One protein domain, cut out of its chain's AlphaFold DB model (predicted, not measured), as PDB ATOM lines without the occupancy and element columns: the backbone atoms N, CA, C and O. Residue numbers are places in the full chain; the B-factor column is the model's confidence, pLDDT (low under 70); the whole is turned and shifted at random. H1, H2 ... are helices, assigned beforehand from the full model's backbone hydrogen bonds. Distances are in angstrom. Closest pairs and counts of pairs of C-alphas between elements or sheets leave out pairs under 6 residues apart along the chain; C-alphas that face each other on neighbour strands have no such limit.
ATOM      1  N   PRO A  32     148.884 142.558 181.769       88.31
ATOM      2  CA  PRO A  32     150.058 142.055 182.470       88.31
ATOM      3  C   PRO A  32     149.897 142.241 183.982       88.31
ATOM      4  O   PRO A  32     149.541 143.328 184.444       88.31
ATOM      5  N   ALA A  33     150.118 141.172 184.744       89.50
ATOM      6  CA  ALA A  33     150.089 141.230 186.198       89.50
ATOM      7  C   ALA A  33     151.353 141.924 186.728       89.50
ATOM      8  O   ALA A  33     152.429 141.799 186.145       89.50
ATOM      9  N   SER A  34     151.227 142.636 187.850       91.50
ATOM     10  CA  SER A  34     152.403 143.088 188.600       91.50
ATOM     11  C   SER A  34     153.155 141.874 189.141       91.50
ATOM     12  O   SER A  34     152.530 140.938 189.637       91.50
ATOM     13  N   LEU A  35     154.484 141.912 189.070       92.19
ATOM     14  CA  LEU A  35     155.346 140.859 189.613       92.19
ATOM     15  C   LEU A  35     155.833 141.160 191.038       92.19
ATOM     16  O   LEU A  35     156.582 140.371 191.605       92.19
ATOM     17  N   ILE A  36     155.412 142.281 191.630       93.06
ATOM     18  CA  ILE A  36     155.714 142.596 193.031       93.06
ATOM     19  C   ILE A  36     155.073 141.532 193.922       93.06
ATOM     20  O   ILE A  36     153.873 141.271 193.813       93.06
ATOM     21  N   SER A  37     155.873 140.932 194.805       93.31
ATOM     22  CA  SER A  37     155.456 139.887 195.740       93.31
ATOM     23  C   SER A  37     154.865 138.638 195.075       93.31
ATOM     24  O   SER A  37     154.140 137.872 195.719       93.31
ATOM     25  N   VAL A  38     155.216 138.391 193.804       94.44
ATOM     26  CA  VAL A  38     154.772 137.216 193.031       94.44
ATOM     27  C   VAL A  38     155.164 135.895 193.703       94.44
ATOM     28  O   VAL A  38     154.466 134.892 193.575       94.44
ATOM     29  N   TRP A  39     156.229 135.908 194.511       94.06
ATOM     30  CA  TRP A  39     156.663 134.769 195.321       94.06
ATOM     31  C   TRP A  39     155.622 134.280 196.339       94.06
ATOM     32  O   TRP A  39     155.726 133.171 196.855       94.06
ATOM     33  N   SER A  40     154.607 135.089 196.647       91.88
ATOM     34  CA  SER A  40     153.615 134.793 197.685       91.88
ATOM     35  C   SER A  40     152.212 134.489 197.152       91.88
ATOM     36  O   SER A  40     151.316 134.226 197.962       91.88
ATOM     37  N   THR A  41     152.018 134.538 195.827       92.75
ATOM     38  CA  THR A  41     150.700 134.526 195.166       92.75
ATOM     39  C   THR A  41     150.481 133.358 194.207       92.75
ATOM     40  O   THR A  41     149.471 133.344 193.511       92.75
ATOM     41  N   ALA A  42     151.389 132.378 194.174       93.75
ATOM     42  CA  ALA A  42     151.163 131.131 193.449       93.75
ATOM     43  C   ALA A  42     149.887 130.415 193.954       93.75
ATOM     44  O   ALA A  42     149.593 130.493 195.154       93.75
ATOM     45  N   PRO A  43     149.146 129.686 193.092       95.62
ATOM     46  CA  PRO A  43     149.436 129.372 191.683       95.62
ATOM     47  C   PRO A  43     149.282 130.550 190.707       95.62
ATOM     48  O   PRO A  43     148.679 131.569 191.026       95.62
ATOM     49  N   PHE A  44     149.829 130.407 189.499       94.19
ATOM     50  CA  PHE A  44     149.863 131.460 188.482       94.19
ATOM     51  C   PHE A  44     148.837 131.278 187.358       94.19
ATOM     52  O   PHE A  44     148.161 130.254 187.249       94.19
ATOM     53  N   LEU A  45     148.784 132.299 186.490       91.75
ATOM     54  CA  LEU A  45     147.752 132.567 185.480       91.75
ATOM     55  C   LEU A  45     146.412 132.994 186.095       91.75
ATOM     56  O   LEU A  45     146.162 132.829 187.280       91.75
ATOM     57  N   GLN A  46     145.532 133.575 185.278       90.00
ATOM     58  CA  GLN A  46     144.249 134.120 185.753       90.00
ATOM     59  C   GLN A  46     143.309 133.070 186.359       90.00
ATOM     60  O   GLN A  46     142.388 133.418 187.091       90.00
ATOM     61  N   ASN A  47     143.521 131.802 186.025       90.69
ATOM     62  CA  ASN A  47     142.735 130.666 186.482       90.69
ATOM     63  C   ASN A  47     143.479 129.797 187.512       90.69
ATOM     64  O   ASN A  47     142.979 128.730 187.846       90.69
ATOM     65  N   ASN A  48     144.635 130.243 188.023       93.75
ATOM     66  CA  ASN A  48     145.427 129.539 189.042       93.75
ATOM     67  C   ASN A  48     145.793 128.094 188.652       93.75
ATOM     68  O   ASN A  48     145.769 127.193 189.488       93.75
ATOM     69  N   THR A  49     146.102 127.862 187.376       92.62
ATOM     70  CA  THR A  49     146.342 126.512 186.831       92.62
ATOM     71  C   THR A  49     147.809 126.114 186.767       92.62
ATOM     72  O   THR A  49     148.105 124.939 186.554       92.62
ATOM     73  N   VAL A  50     148.736 127.064 186.918       94.19
ATOM     74  CA  VAL A  50     150.173 126.779 186.857       94.19
ATOM     75  C   VAL A  50     150.758 126.770 188.262       94.19
ATOM     76  O   VAL A  50     150.851 127.815 188.909       94.19
ATOM     77  N   GLY A  51     151.180 125.585 188.697       93.00
ATOM     78  CA  GLY A  51     151.751 125.329 190.015       93.00
ATOM     79  C   GLY A  51     150.783 124.717 191.027       93.00
ATOM     80  O   GLY A  51     149.561 124.766 190.896       93.00
ATOM     81  N   HIS A  52     151.362 124.128 192.062       91.25
ATOM     82  CA  HIS A  52     150.671 123.498 193.175       91.25
ATOM     83  C   HIS A  52     150.057 124.525 194.140       91.25
ATOM     84  O   HIS A  52     150.735 125.417 194.655       91.25
ATOM     85  N   PHE A  53     148.774 124.338 194.458       91.56
ATOM     86  CA  PHE A  53     148.102 125.056 195.540       91.56
ATOM     87  C   PHE A  53     148.317 124.376 196.899       91.56
ATOM     88  O   PHE A  53     147.912 123.226 197.088       91.56
ATOM     89  N   ASP A  54     148.864 125.120 197.862       93.25
ATOM     90  CA  ASP A  54     148.964 124.721 199.267       93.25
ATOM     91  C   ASP A  54     148.113 125.644 200.151       93.25
ATOM     92  O   ASP A  54     148.269 126.865 200.133       93.25
ATOM     93  N   SER A  55     147.226 125.070 200.967       92.69
ATOM     94  CA  SER A  55     146.370 125.838 201.879       92.69
ATOM     95  C   SER A  55     147.083 126.296 203.157       92.69
ATOM     96  O   SER A  55     146.524 127.081 203.927       92.69
ATOM     97  N   ARG A  56     148.282 125.776 203.450       95.06
ATOM     98  CA  ARG A  56     149.020 126.105 204.676       95.06
ATOM     99  C   ARG A  56     149.539 127.548 204.605       95.06
ATOM    100  O   ARG A  56     150.244 127.900 203.664       95.06
ATOM    101  N   PRO A  57     149.308 128.388 205.629       91.88
ATOM    102  CA  PRO A  57     149.675 129.805 205.579       91.88
ATOM    103  C   PRO A  57     151.165 130.081 205.872       91.88
ATOM    104  O   PRO A  57     151.525 131.221 206.164       91.88
ATOM    105  N   SER A  58     152.038 129.069 205.842       94.50
ATOM    106  CA  SER A  58     153.451 129.217 206.214       94.50
ATOM    107  C   SER A  58     154.294 129.784 205.069       94.50
ATOM    108  O   SER A  58     154.002 129.575 203.892       94.50
ATOM    109  N   VAL A  59     155.389 130.472 205.412       94.00
ATOM    110  CA  VAL A  59     156.356 130.968 204.414       94.00
ATOM    111  C   VAL A  59     156.932 129.809 203.602       94.00
ATOM    112  O   VAL A  59     157.021 129.904 202.385       94.00
ATOM    113  N   ALA A  60     157.258 128.689 204.255       94.81
ATOM    114  CA  ALA A  60     157.789 127.507 203.583       94.81
ATOM    115  C   ALA A  60     156.817 126.941 202.531       94.81
ATOM    116  O   ALA A  60     157.247 126.629 201.426       94.81
ATOM    117  N   ALA A  61     155.518 126.865 202.846       94.88
ATOM    118  CA  ALA A  61     154.499 126.410 201.900       94.88
ATOM    119  C   ALA A  61     154.378 127.359 200.697       94.88
ATOM    120  O   ALA A  61     154.414 126.911 199.555       94.88
ATOM    121  N   ARG A  62     154.342 128.679 200.935       93.81
ATOM    122  CA  ARG A  62     154.310 129.675 199.847       93.81
ATOM    123  C   ARG A  62     155.542 129.593 198.950       93.81
ATOM    124  O   ARG A  62     155.396 129.620 197.734       93.81
ATOM    125  N   MET A  63     156.731 129.448 199.539       95.25
ATOM    126  CA  MET A  63     157.975 129.284 198.782       95.25
ATOM    127  C   MET A  63     157.964 128.014 197.932       95.25
ATOM    128  O   MET A  63     158.418 128.052 196.794       95.25
ATOM    129  N   GLN A  64     157.408 126.918 198.452       95.50
ATOM    130  CA  GLN A  64     157.262 125.673 197.704       95.50
ATOM    131  C   GLN A  64     156.298 125.830 196.518       95.50
ATOM    132  O   GLN A  64     156.649 125.452 195.402       95.50
ATOM    133  N   SER A  65     155.115 126.417 196.737       95.81
ATOM    134  CA  SER A  65     154.161 126.717 195.662       95.81
ATOM    135  C   SER A  65     154.743 127.677 194.625       95.81
ATOM    136  O   SER A  65     154.527 127.488 193.432       95.81
ATOM    137  N   PHE A  66     155.504 128.685 195.060       96.31
ATOM    138  CA  PHE A  66     156.198 129.599 194.160       96.31
ATOM    139  C   PHE A  66     157.228 128.888 193.298       96.31
ATOM    140  O   PHE A  66     157.186 129.049 192.084       96.31
ATOM    141  N   ASP A  67     158.134 128.128 193.917       96.19
ATOM    142  CA  ASP A  67     159.226 127.460 193.211       96.19
ATOM    143  C   ASP A  67     158.684 126.488 192.152       96.19
ATOM    144  O   ASP A  67     159.181 126.481 191.028       96.19
ATOM    145  N   ASP A  68     157.609 125.756 192.465       96.12
ATOM    146  CA  ASP A  68     156.911 124.899 191.501       96.12
ATOM    147  C   ASP A  68     156.229 125.708 190.381       96.12
ATOM    148  O   ASP A  68     156.455 125.465 189.192       96.12
ATOM    149  N   ALA A  69     155.433 126.722 190.735       95.75
ATOM    150  CA  ALA A  69     154.694 127.524 189.762       95.75
ATOM    151  C   ALA A  69     155.624 128.295 188.810       95.75
ATOM    152  O   ALA A  69     155.398 128.312 187.600       95.75
ATOM    153  N   ILE A  70     156.682 128.929 189.327       95.50
ATOM    154  CA  ILE A  70     157.609 129.726 188.515       95.50
ATOM    155  C   ILE A  70     158.480 128.842 187.623       95.50
ATOM    156  O   ILE A  70     158.768 129.214 186.484       95.50
ATOM    157  N   GLU A  71     158.850 127.647 188.095       94.94
ATOM    158  CA  GLU A  71     159.533 126.660 187.266       94.94
ATOM    159  C   GLU A  71     158.627 126.221 186.107       94.94
ATOM    160  O   GLU A  71     159.040 126.241 184.952       94.94
ATOM    161  N   GLN A  72     157.349 125.947 186.357       94.44
ATOM    162  CA  GLN A  72     156.403 125.634 185.283       94.44
ATOM    163  C   GLN A  72     156.125 126.816 184.331       94.44
ATOM    164  O   GLN A  72     155.799 126.608 183.158       94.44
ATOM    165  N   MET A  73     156.254 128.066 184.791       93.19
ATOM    166  CA  MET A  73     156.139 129.248 183.926       93.19
ATOM    167  C   MET A  73     157.323 129.370 182.963       93.19
ATOM    168  O   MET A  73     157.104 129.607 181.776       93.19
ATOM    169  N   LEU A  74     158.550 129.167 183.457       93.81
ATOM    170  CA  LEU A  74     159.792 129.310 182.683       93.81
ATOM    171  C   LEU A  74     160.177 128.051 181.883       93.81
ATOM    172  O   LEU A  74     160.934 128.145 180.911       93.81
ATOM    173  N   TRP A  75     159.651 126.887 182.265       93.19
ATOM    174  CA  TRP A  75     159.777 125.612 181.552       93.19
ATOM    175  C   TRP A  75     158.379 125.019 181.293       93.19
ATOM    176  O   TRP A  75     157.946 124.112 182.014       93.19
ATOM    177  N   PRO A  76     157.637 125.522 180.283       92.06
ATOM    178  CA  PRO A  76     156.276 125.070 179.988       92.06
ATOM    179  C   PRO A  76     156.158 123.566 179.709       92.06
ATOM    180  O   PRO A  76     155.104 122.979 179.930       92.06
ATOM    181  N   GLU A  77     157.229 122.915 179.262       90.25
ATOM    182  CA  GLU A  77     157.314 121.469 179.058       90.25
ATOM    183  C   GLU A  77     157.168 120.646 180.347       90.25
ATOM    184  O   GLU A  77     156.793 119.475 180.269       90.25
ATOM    185  N   LYS A  78     157.430 121.249 181.515       91.38
ATOM    186  CA  LYS A  78     157.249 120.621 182.833       91.38
ATOM    187  C   LYS A  78     155.813 120.703 183.346       91.38
ATOM    188  O   LYS A  78     155.501 120.089 184.364       91.38
ATOM    189  N   ARG A  79     154.944 121.470 182.681       91.62
ATOM    190  CA  ARG A  79     153.533 121.573 183.061       91.62
ATOM    191  C   ARG A  79     152.842 120.225 182.907       91.62
ATOM    192  O   ARG A  79     153.216 119.401 182.072       91.62
ATOM    193  N   GLN A  80     151.779 120.034 183.684       91.06
ATOM    194  CA  GLN A  80     150.902 118.884 183.519       91.06
ATOM    195  C   GLN A  80     150.342 118.837 182.092       91.06
ATOM    196  O   GLN A  80     149.832 119.837 181.573       91.06
ATOM    197  N   LYS A  81     150.417 117.654 181.482       91.44
ATOM    198  CA  LYS A  81     149.902 117.383 180.143       91.44
ATOM    199  C   LYS A  81     148.737 116.417 180.205       91.44
ATOM    200  O   LYS A  81     148.727 115.479 181.001       91.44
ATOM    201  N   ASP A  82     147.776 116.654 179.332       91.19
ATOM    202  CA  ASP A  82     146.674 115.751 179.080       91.19
ATOM    203  C   ASP A  82     147.149 114.454 178.422       91.19
ATOM    204  O   ASP A  82     148.112 114.454 177.652       91.19
ATOM    205  N   ALA A  83     146.415 113.362 178.642       89.88
ATOM    206  CA  ALA A  83     146.664 112.101 177.950       89.88
ATOM    207  C   ALA A  83     146.539 112.246 176.422       89.88
ATOM    208  O   ALA A  83     147.275 111.584 175.693       89.88
ATOM    209  N   LEU A  84     145.672 113.151 175.945       87.94
ATOM    210  CA  LEU A  84     145.516 113.442 174.514       87.94
ATOM    211  C   LEU A  84     146.791 113.994 173.861       87.94
ATOM    212  O   LEU A  84     146.985 113.809 172.666       87.94
ATOM    213  N   PHE A  85     147.659 114.650 174.638       84.00
ATOM    214  CA  PHE A  85     148.844 115.358 174.138       84.00
ATOM    215  C   PHE A  85     150.142 114.869 174.784       84.00
ATOM    216  O   PHE A  85     151.162 115.554 174.717       84.00
ATOM    217  N   ALA A  86     150.128 113.709 175.447       81.31
ATOM    218  CA  ALA A  86     151.251 113.249 176.267       81.31
ATOM    219  C   ALA A  86     152.567 113.129 175.472       81.31
ATOM    220  O   ALA A  86     153.642 113.398 176.008       81.31
ATOM    221  N   ASN A  87     152.465 112.784 174.185       83.62
ATOM    222  CA  ASN A  87     153.604 112.613 173.278       83.62
ATOM    223  C   ASN A  87     153.984 113.892 172.516       83.62
ATOM    224  O   ASN A  87     154.910 113.872 171.707       83.62
ATOM    225  N   GLU A  88     153.281 114.999 172.756       83.94
ATOM    226  CA  GLU A  88     153.496 116.261 172.062       83.94
ATOM    227  C   GLU A  88     154.237 117.272 172.951       83.94
ATOM    228  O   GLU A  88     154.162 117.271 174.188       83.94
ATOM    229  N   ASN A  89     154.984 118.156 172.298       80.94
ATOM    230  CA  ASN A  89     155.644 119.301 172.909       80.94
ATOM    231  C   ASN A  89     155.362 120.522 172.043       80.94
ATOM    232  O   ASN A  89     155.457 120.446 170.821       80.94
ATOM    233  N   GLY A  90     155.043 121.645 172.678       82.25
ATOM    234  CA  GLY A  90     154.825 122.899 171.975       82.25
ATOM    235  C   GLY A  90     153.821 123.813 172.673       82.25
ATOM    236  O   GLY A  90     153.232 123.441 173.695       82.25
ATOM    237  N   PRO A  91     153.620 125.022 172.126       78.06
ATOM    238  CA  PRO A  91     152.617 125.945 172.628       78.06
ATOM    239  C   PRO A  91     151.217 125.338 172.461       78.06
ATOM    240  O   PRO A  91     150.826 124.945 171.369       78.06
ATOM    241  N   GLY A  92     150.443 125.275 173.547       75.62
ATOM    242  CA  GLY A  92     149.094 124.695 173.538       75.62
ATOM    243  C   GLY A  92     149.007 123.245 174.007       75.62
ATOM    244  O   GLY A  92     147.896 122.736 174.124       75.62
ATOM    245  N   VAL A  93     150.136 122.615 174.341       83.12
ATOM    246  CA  VAL A  93     150.154 121.352 175.086       83.12
ATOM    247  C   VAL A  93     149.948 121.657 176.568       83.12
ATOM    248  O   VAL A  93     150.694 122.431 177.165       83.12
ATOM    249  N   GLY A  94     148.922 121.056 177.158       89.62
ATOM    250  CA  GLY A  94     148.530 121.300 178.539       89.62
ATOM    251  C   GLY A  94     147.443 120.331 178.977       89.62
ATOM    252  O   GLY A  94     147.347 119.249 178.404       89.62
ATOM    253  N   VAL A  95     146.633 120.703 179.965       93.06
ATOM    254  CA  VAL A  95     145.551 119.879 180.523       93.06
ATOM    255  C   VAL A  95     144.175 120.432 180.160       93.06
ATOM    256  O   VAL A  95     143.988 121.649 180.079       93.06
ATOM    257  N   ILE A  96     143.216 119.533 179.934       94.06
ATOM    258  CA  ILE A  96     141.801 119.869 179.767       94.06
ATOM    259  C   ILE A  96     141.042 119.393 181.003       94.06
ATOM    260  O   ILE A  96     141.038 118.200 181.319       94.06
ATOM    261  N   LYS A 214     147.469 126.713 179.513       89.62
ATOM    262  CA  LYS A 214     148.086 127.289 178.316       89.62
ATOM    263  C   LYS A 214     148.408 128.768 178.516       89.62
ATOM    264  O   LYS A 214     147.656 129.516 179.133       89.62
ATOM    265  N   GLY A 215     149.495 129.211 177.888       85.69
ATOM    266  CA  GLY A 215     149.860 130.625 177.810       85.69
ATOM    267  C   GLY A 215     151.064 130.988 178.670       85.69
ATOM    268  O   GLY A 215     151.599 130.160 179.402       85.69
ATOM    269  N   HIS A 216     151.501 132.241 178.524       86.75
ATOM    270  CA  HIS A 216     152.783 132.754 179.012       86.75
ATOM    271  C   HIS A 216     153.986 131.939 178.510       86.75
ATOM    272  O   HIS A 216     154.441 131.001 179.161       86.75
ATOM    273  N   TYR A 217     154.496 132.327 177.339       88.94
ATOM    274  CA  TYR A 217     155.710 131.752 176.746       88.94
ATOM    275  C   TYR A 217     156.904 132.705 176.786       88.94
ATOM    276  O   TYR A 217     158.002 132.310 176.406       88.94
ATOM    277  N   PHE A 218     156.708 133.943 177.242       88.19
ATOM    278  CA  PHE A 218     157.767 134.944 177.327       88.19
ATOM    279  C   PHE A 218     158.969 134.416 178.130       88.19
ATOM    280  O   PHE A 218     158.794 133.824 179.192       88.19
ATOM    281  N   GLY A 219     160.183 134.593 177.603       86.38
ATOM    282  CA  GLY A 219     161.412 134.058 178.204       86.38
ATOM    283  C   GLY A 219     161.615 132.540 178.052       86.38
ATOM    284  O   GLY A 219     162.603 132.004 178.556       86.38
ATOM    285  N   THR A 220     160.725 131.837 177.346       90.50
ATOM    286  CA  THR A 220     160.819 130.393 177.059       90.50
ATOM    287  C   THR A 220     161.155 130.148 175.588       90.50
ATOM    288  O   THR A 220     161.007 131.035 174.751       90.50
ATOM    289  N   SER A 221     161.554 128.923 175.239       86.50
ATOM    290  CA  SER A 221     161.831 128.529 173.849       86.50
ATOM    291  C   SER A 221     160.589 128.465 172.950       86.50
ATOM    292  O   SER A 221     160.728 128.272 171.746       86.50
ATOM    293  N   TYR A 222     159.378 128.584 173.508       87.56
ATOM    294  CA  TYR A 222     158.123 128.570 172.745       87.56
ATOM    295  C   TYR A 222     157.662 129.962 172.305       87.56
ATOM    296  O   TYR A 222     156.665 130.075 171.593       87.56
ATOM    297  N   PHE A 223     158.358 131.023 172.718       88.81
ATOM    298  CA  PHE A 223     158.095 132.368 172.227       88.81
ATOM    299  C   PHE A 223     158.855 132.609 170.924       88.81
ATOM    300  O   PHE A 223     160.053 132.366 170.842       88.81
ATOM    301  N   THR A 224     158.142 133.039 169.886       84.62
ATOM    302  CA  THR A 224     158.688 133.140 168.526       84.62
ATOM    303  C   THR A 224     159.326 134.490 168.217       84.62
ATOM    304  O   THR A 224     160.059 134.593 167.240       84.62
ATOM    305  N   GLU A 225     159.024 135.530 168.997       88.00
ATOM    306  CA  GLU A 225     159.476 136.902 168.718       88.00
ATOM    307  C   GLU A 225     160.855 137.209 169.319       88.00
ATOM    308  O   GLU A 225     161.593 138.023 168.770       88.00
ATOM    309  N   GLU A 226     161.229 136.535 170.409       88.88
ATOM    310  CA  GLU A 226     162.504 136.734 171.104       88.88
ATOM    311  C   GLU A 226     163.140 135.390 171.479       88.88
ATOM    312  O   GLU A 226     162.422 134.425 171.755       88.88
ATOM    313  N   PRO A 227     164.483 135.301 171.516       90.50
ATOM    314  CA  PRO A 227     165.159 134.093 171.965       90.50
ATOM    315  C   PRO A 227     164.828 133.793 173.432       90.50
ATOM    316  O   PRO A 227     164.838 134.679 174.288       90.50
ATOM    317  N   GLY A 228     164.567 132.521 173.729       90.38
ATOM    318  CA  GLY A 228     164.337 132.063 175.096       90.38
ATOM    319  C   GLY A 228     165.558 132.278 175.995       90.38
ATOM    320  O   GLY A 228     166.703 132.216 175.542       90.38
ATOM    321  N   LEU A 229     165.310 132.491 177.288       94.19
ATOM    322  CA  LEU A 229     166.362 132.628 178.293       94.19
ATOM    323  C   LEU A 229     167.126 131.311 178.472       94.19
ATOM    324  O   LEU A 229     166.540 130.225 178.382       94.19
ATOM    325  N   SER A 230     168.417 131.407 178.797       95.69
ATOM    326  CA  SER A 230     169.191 130.235 179.213       95.69
ATOM    327  C   SER A 230     168.687 129.704 180.561       95.69
ATOM    328  O   SER A 230     168.095 130.437 181.356       95.69
ATOM    329  N   ASP A 231     168.952 128.433 180.868       95.56
ATOM    330  CA  ASP A 231     168.567 127.864 182.166       95.56
ATOM    331  C   ASP A 231     169.224 128.598 183.347       95.56
ATOM    332  O   ASP A 231     168.606 128.741 184.404       95.56
ATOM    333  N   ALA A 232     170.444 129.110 183.163       97.00
ATOM    334  CA  ALA A 232     171.124 129.923 184.168       97.00
ATOM    335  C   ALA A 232     170.391 131.253 184.404       97.00
ATOM    336  O   ALA A 232     170.134 131.611 185.556       97.00
ATOM    337  N   ASP A 233     169.978 131.937 183.333       96.75
ATOM    338  CA  ASP A 233     169.233 133.199 183.424       96.75
ATOM    339  C   ASP A 233     167.850 132.992 184.043       96.75
ATOM    340  O   ASP A 233     167.426 133.776 184.891       96.75
ATOM    341  N   LYS A 234     167.160 131.899 183.692       96.00
ATOM    342  CA  LYS A 234     165.881 131.523 184.314       96.00
ATOM    343  C   LYS A 234     166.031 131.328 185.823       96.00
ATOM    344  O   LYS A 234     165.226 131.841 186.597       96.00
ATOM    345  N   ARG A 235     167.079 130.624 186.266       96.19
ATOM    346  CA  ARG A 235     167.367 130.424 187.700       96.19
ATOM    347  C   ARG A 235     167.723 131.738 188.401       96.19
ATOM    348  O   ARG A 235     167.257 131.965 189.517       96.19
ATOM    349  N   ALA A 236     168.497 132.609 187.751       96.88
ATOM    350  CA  ALA A 236     168.819 133.935 188.275       96.88
ATOM    351  C   ALA A 236     167.563 134.814 188.412       96.88
ATOM    352  O   ALA A 236     167.368 135.440 189.456       96.88
ATOM    353  N   LEU A 237     166.673 134.793 187.413       94.88
ATOM    354  CA  LEU A 237     165.388 135.490 187.442       94.88
ATOM    355  C   LEU A 237     164.513 135.011 188.603       94.88
ATOM    356  O   LEU A 237     163.959 135.838 189.319       94.88
ATOM    357  N   ILE A 238     164.429 133.699 188.844       95.50
ATOM    358  CA  ILE A 238     163.711 133.159 190.011       95.50
ATOM    359  C   ILE A 238     164.286 133.728 191.311       95.50
ATOM    360  O   ILE A 238     163.527 134.156 192.176       95.50
ATOM    361  N   GLY A 239     165.616 133.763 191.447       95.62
ATOM    362  CA  GLY A 239     166.279 134.358 192.610       95.62
ATOM    363  C   GLY A 239     165.921 135.835 192.797       95.62
ATOM    364  O   GLY A 239     165.596 136.246 193.907       95.62
ATOM    365  N   TYR A 240     165.909 136.604 191.709       94.75
ATOM    366  CA  TYR A 240     165.516 138.014 191.706       94.75
ATOM    367  C   TYR A 240     164.039 138.216 192.083       94.75
ATOM    368  O   TYR A 240     163.713 139.077 192.891       94.75
ATOM    369  N   LEU A 241     163.123 137.390 191.574       94.62
ATOM    370  CA  LEU A 241     161.691 137.489 191.895       94.62
ATOM    371  C   LEU A 241     161.371 137.201 193.371       94.62
ATOM    372  O   LEU A 241     160.318 137.602 193.856       94.62
ATOM    373  N   LYS A 242     162.275 136.540 194.105       93.62
ATOM    374  CA  LYS A 242     162.131 136.319 195.552       93.62
ATOM    375  C   LYS A 242     162.426 137.569 196.387       93.62
ATOM    376  O   LYS A 242     162.165 137.550 197.587       93.62
ATOM    377  N   THR A 243     162.989 138.631 195.802       90.56
ATOM    378  CA  THR A 243     163.454 139.802 196.565       90.56
ATOM    379  C   THR A 243     162.490 140.992 196.585       90.56
ATOM    380  O   THR A 243     162.791 141.965 197.274       90.56
TER     381      THR A 243
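What this domain is: This is residues 32 to 96 and 214 to 243 of the 244 residues of an uncharacterized protein of Acidobacteria bacterium (UniProt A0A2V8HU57). There is little regular structure here: loops make most of a rounded body around two helices, H1 and the shorter H2. Residues 40 to 56 loop along one side of H1, H2 is on its other side, and residues 75 to 96 and 214 to 230 loop beyond H1's last residues. The printed part has 95 residues, 27 of them in H1 and then H2, with no named strand; the class is all helix. It is compact, radius of gyration of the C-alphas 13.5 A, spanning 37 by 29 by 23 A.

How they stand to each other: Look at H1, residues 59 to 74, and H2, residues 231 to 241: they only just touch, with 3 pairs of C-alphas within 8 A. H1 touches with residues 67 to 74 alone; the closest C-alphas, of Leu 74 and Lys 234, are 6.7 A apart. They run opposite ways at a steep tilt of 41 degrees. In both, every O i to N i+4 pair is within hydrogen-bond range.

Where its parts are: Find C-alpha 59 at (156.356, 130.968, 204.414); H1 runs 22.1 A to C-alpha 74. H2 runs 15.3 A from C-alpha 231 to C-alpha 241 at (161.691, 137.489, 191.895).

The domain as a whole: Residues 97 to 213 are not printed; C-alphas 96 and 214 are 9.8 A apart across the cut. No printed residue is under 70 in pLDDT.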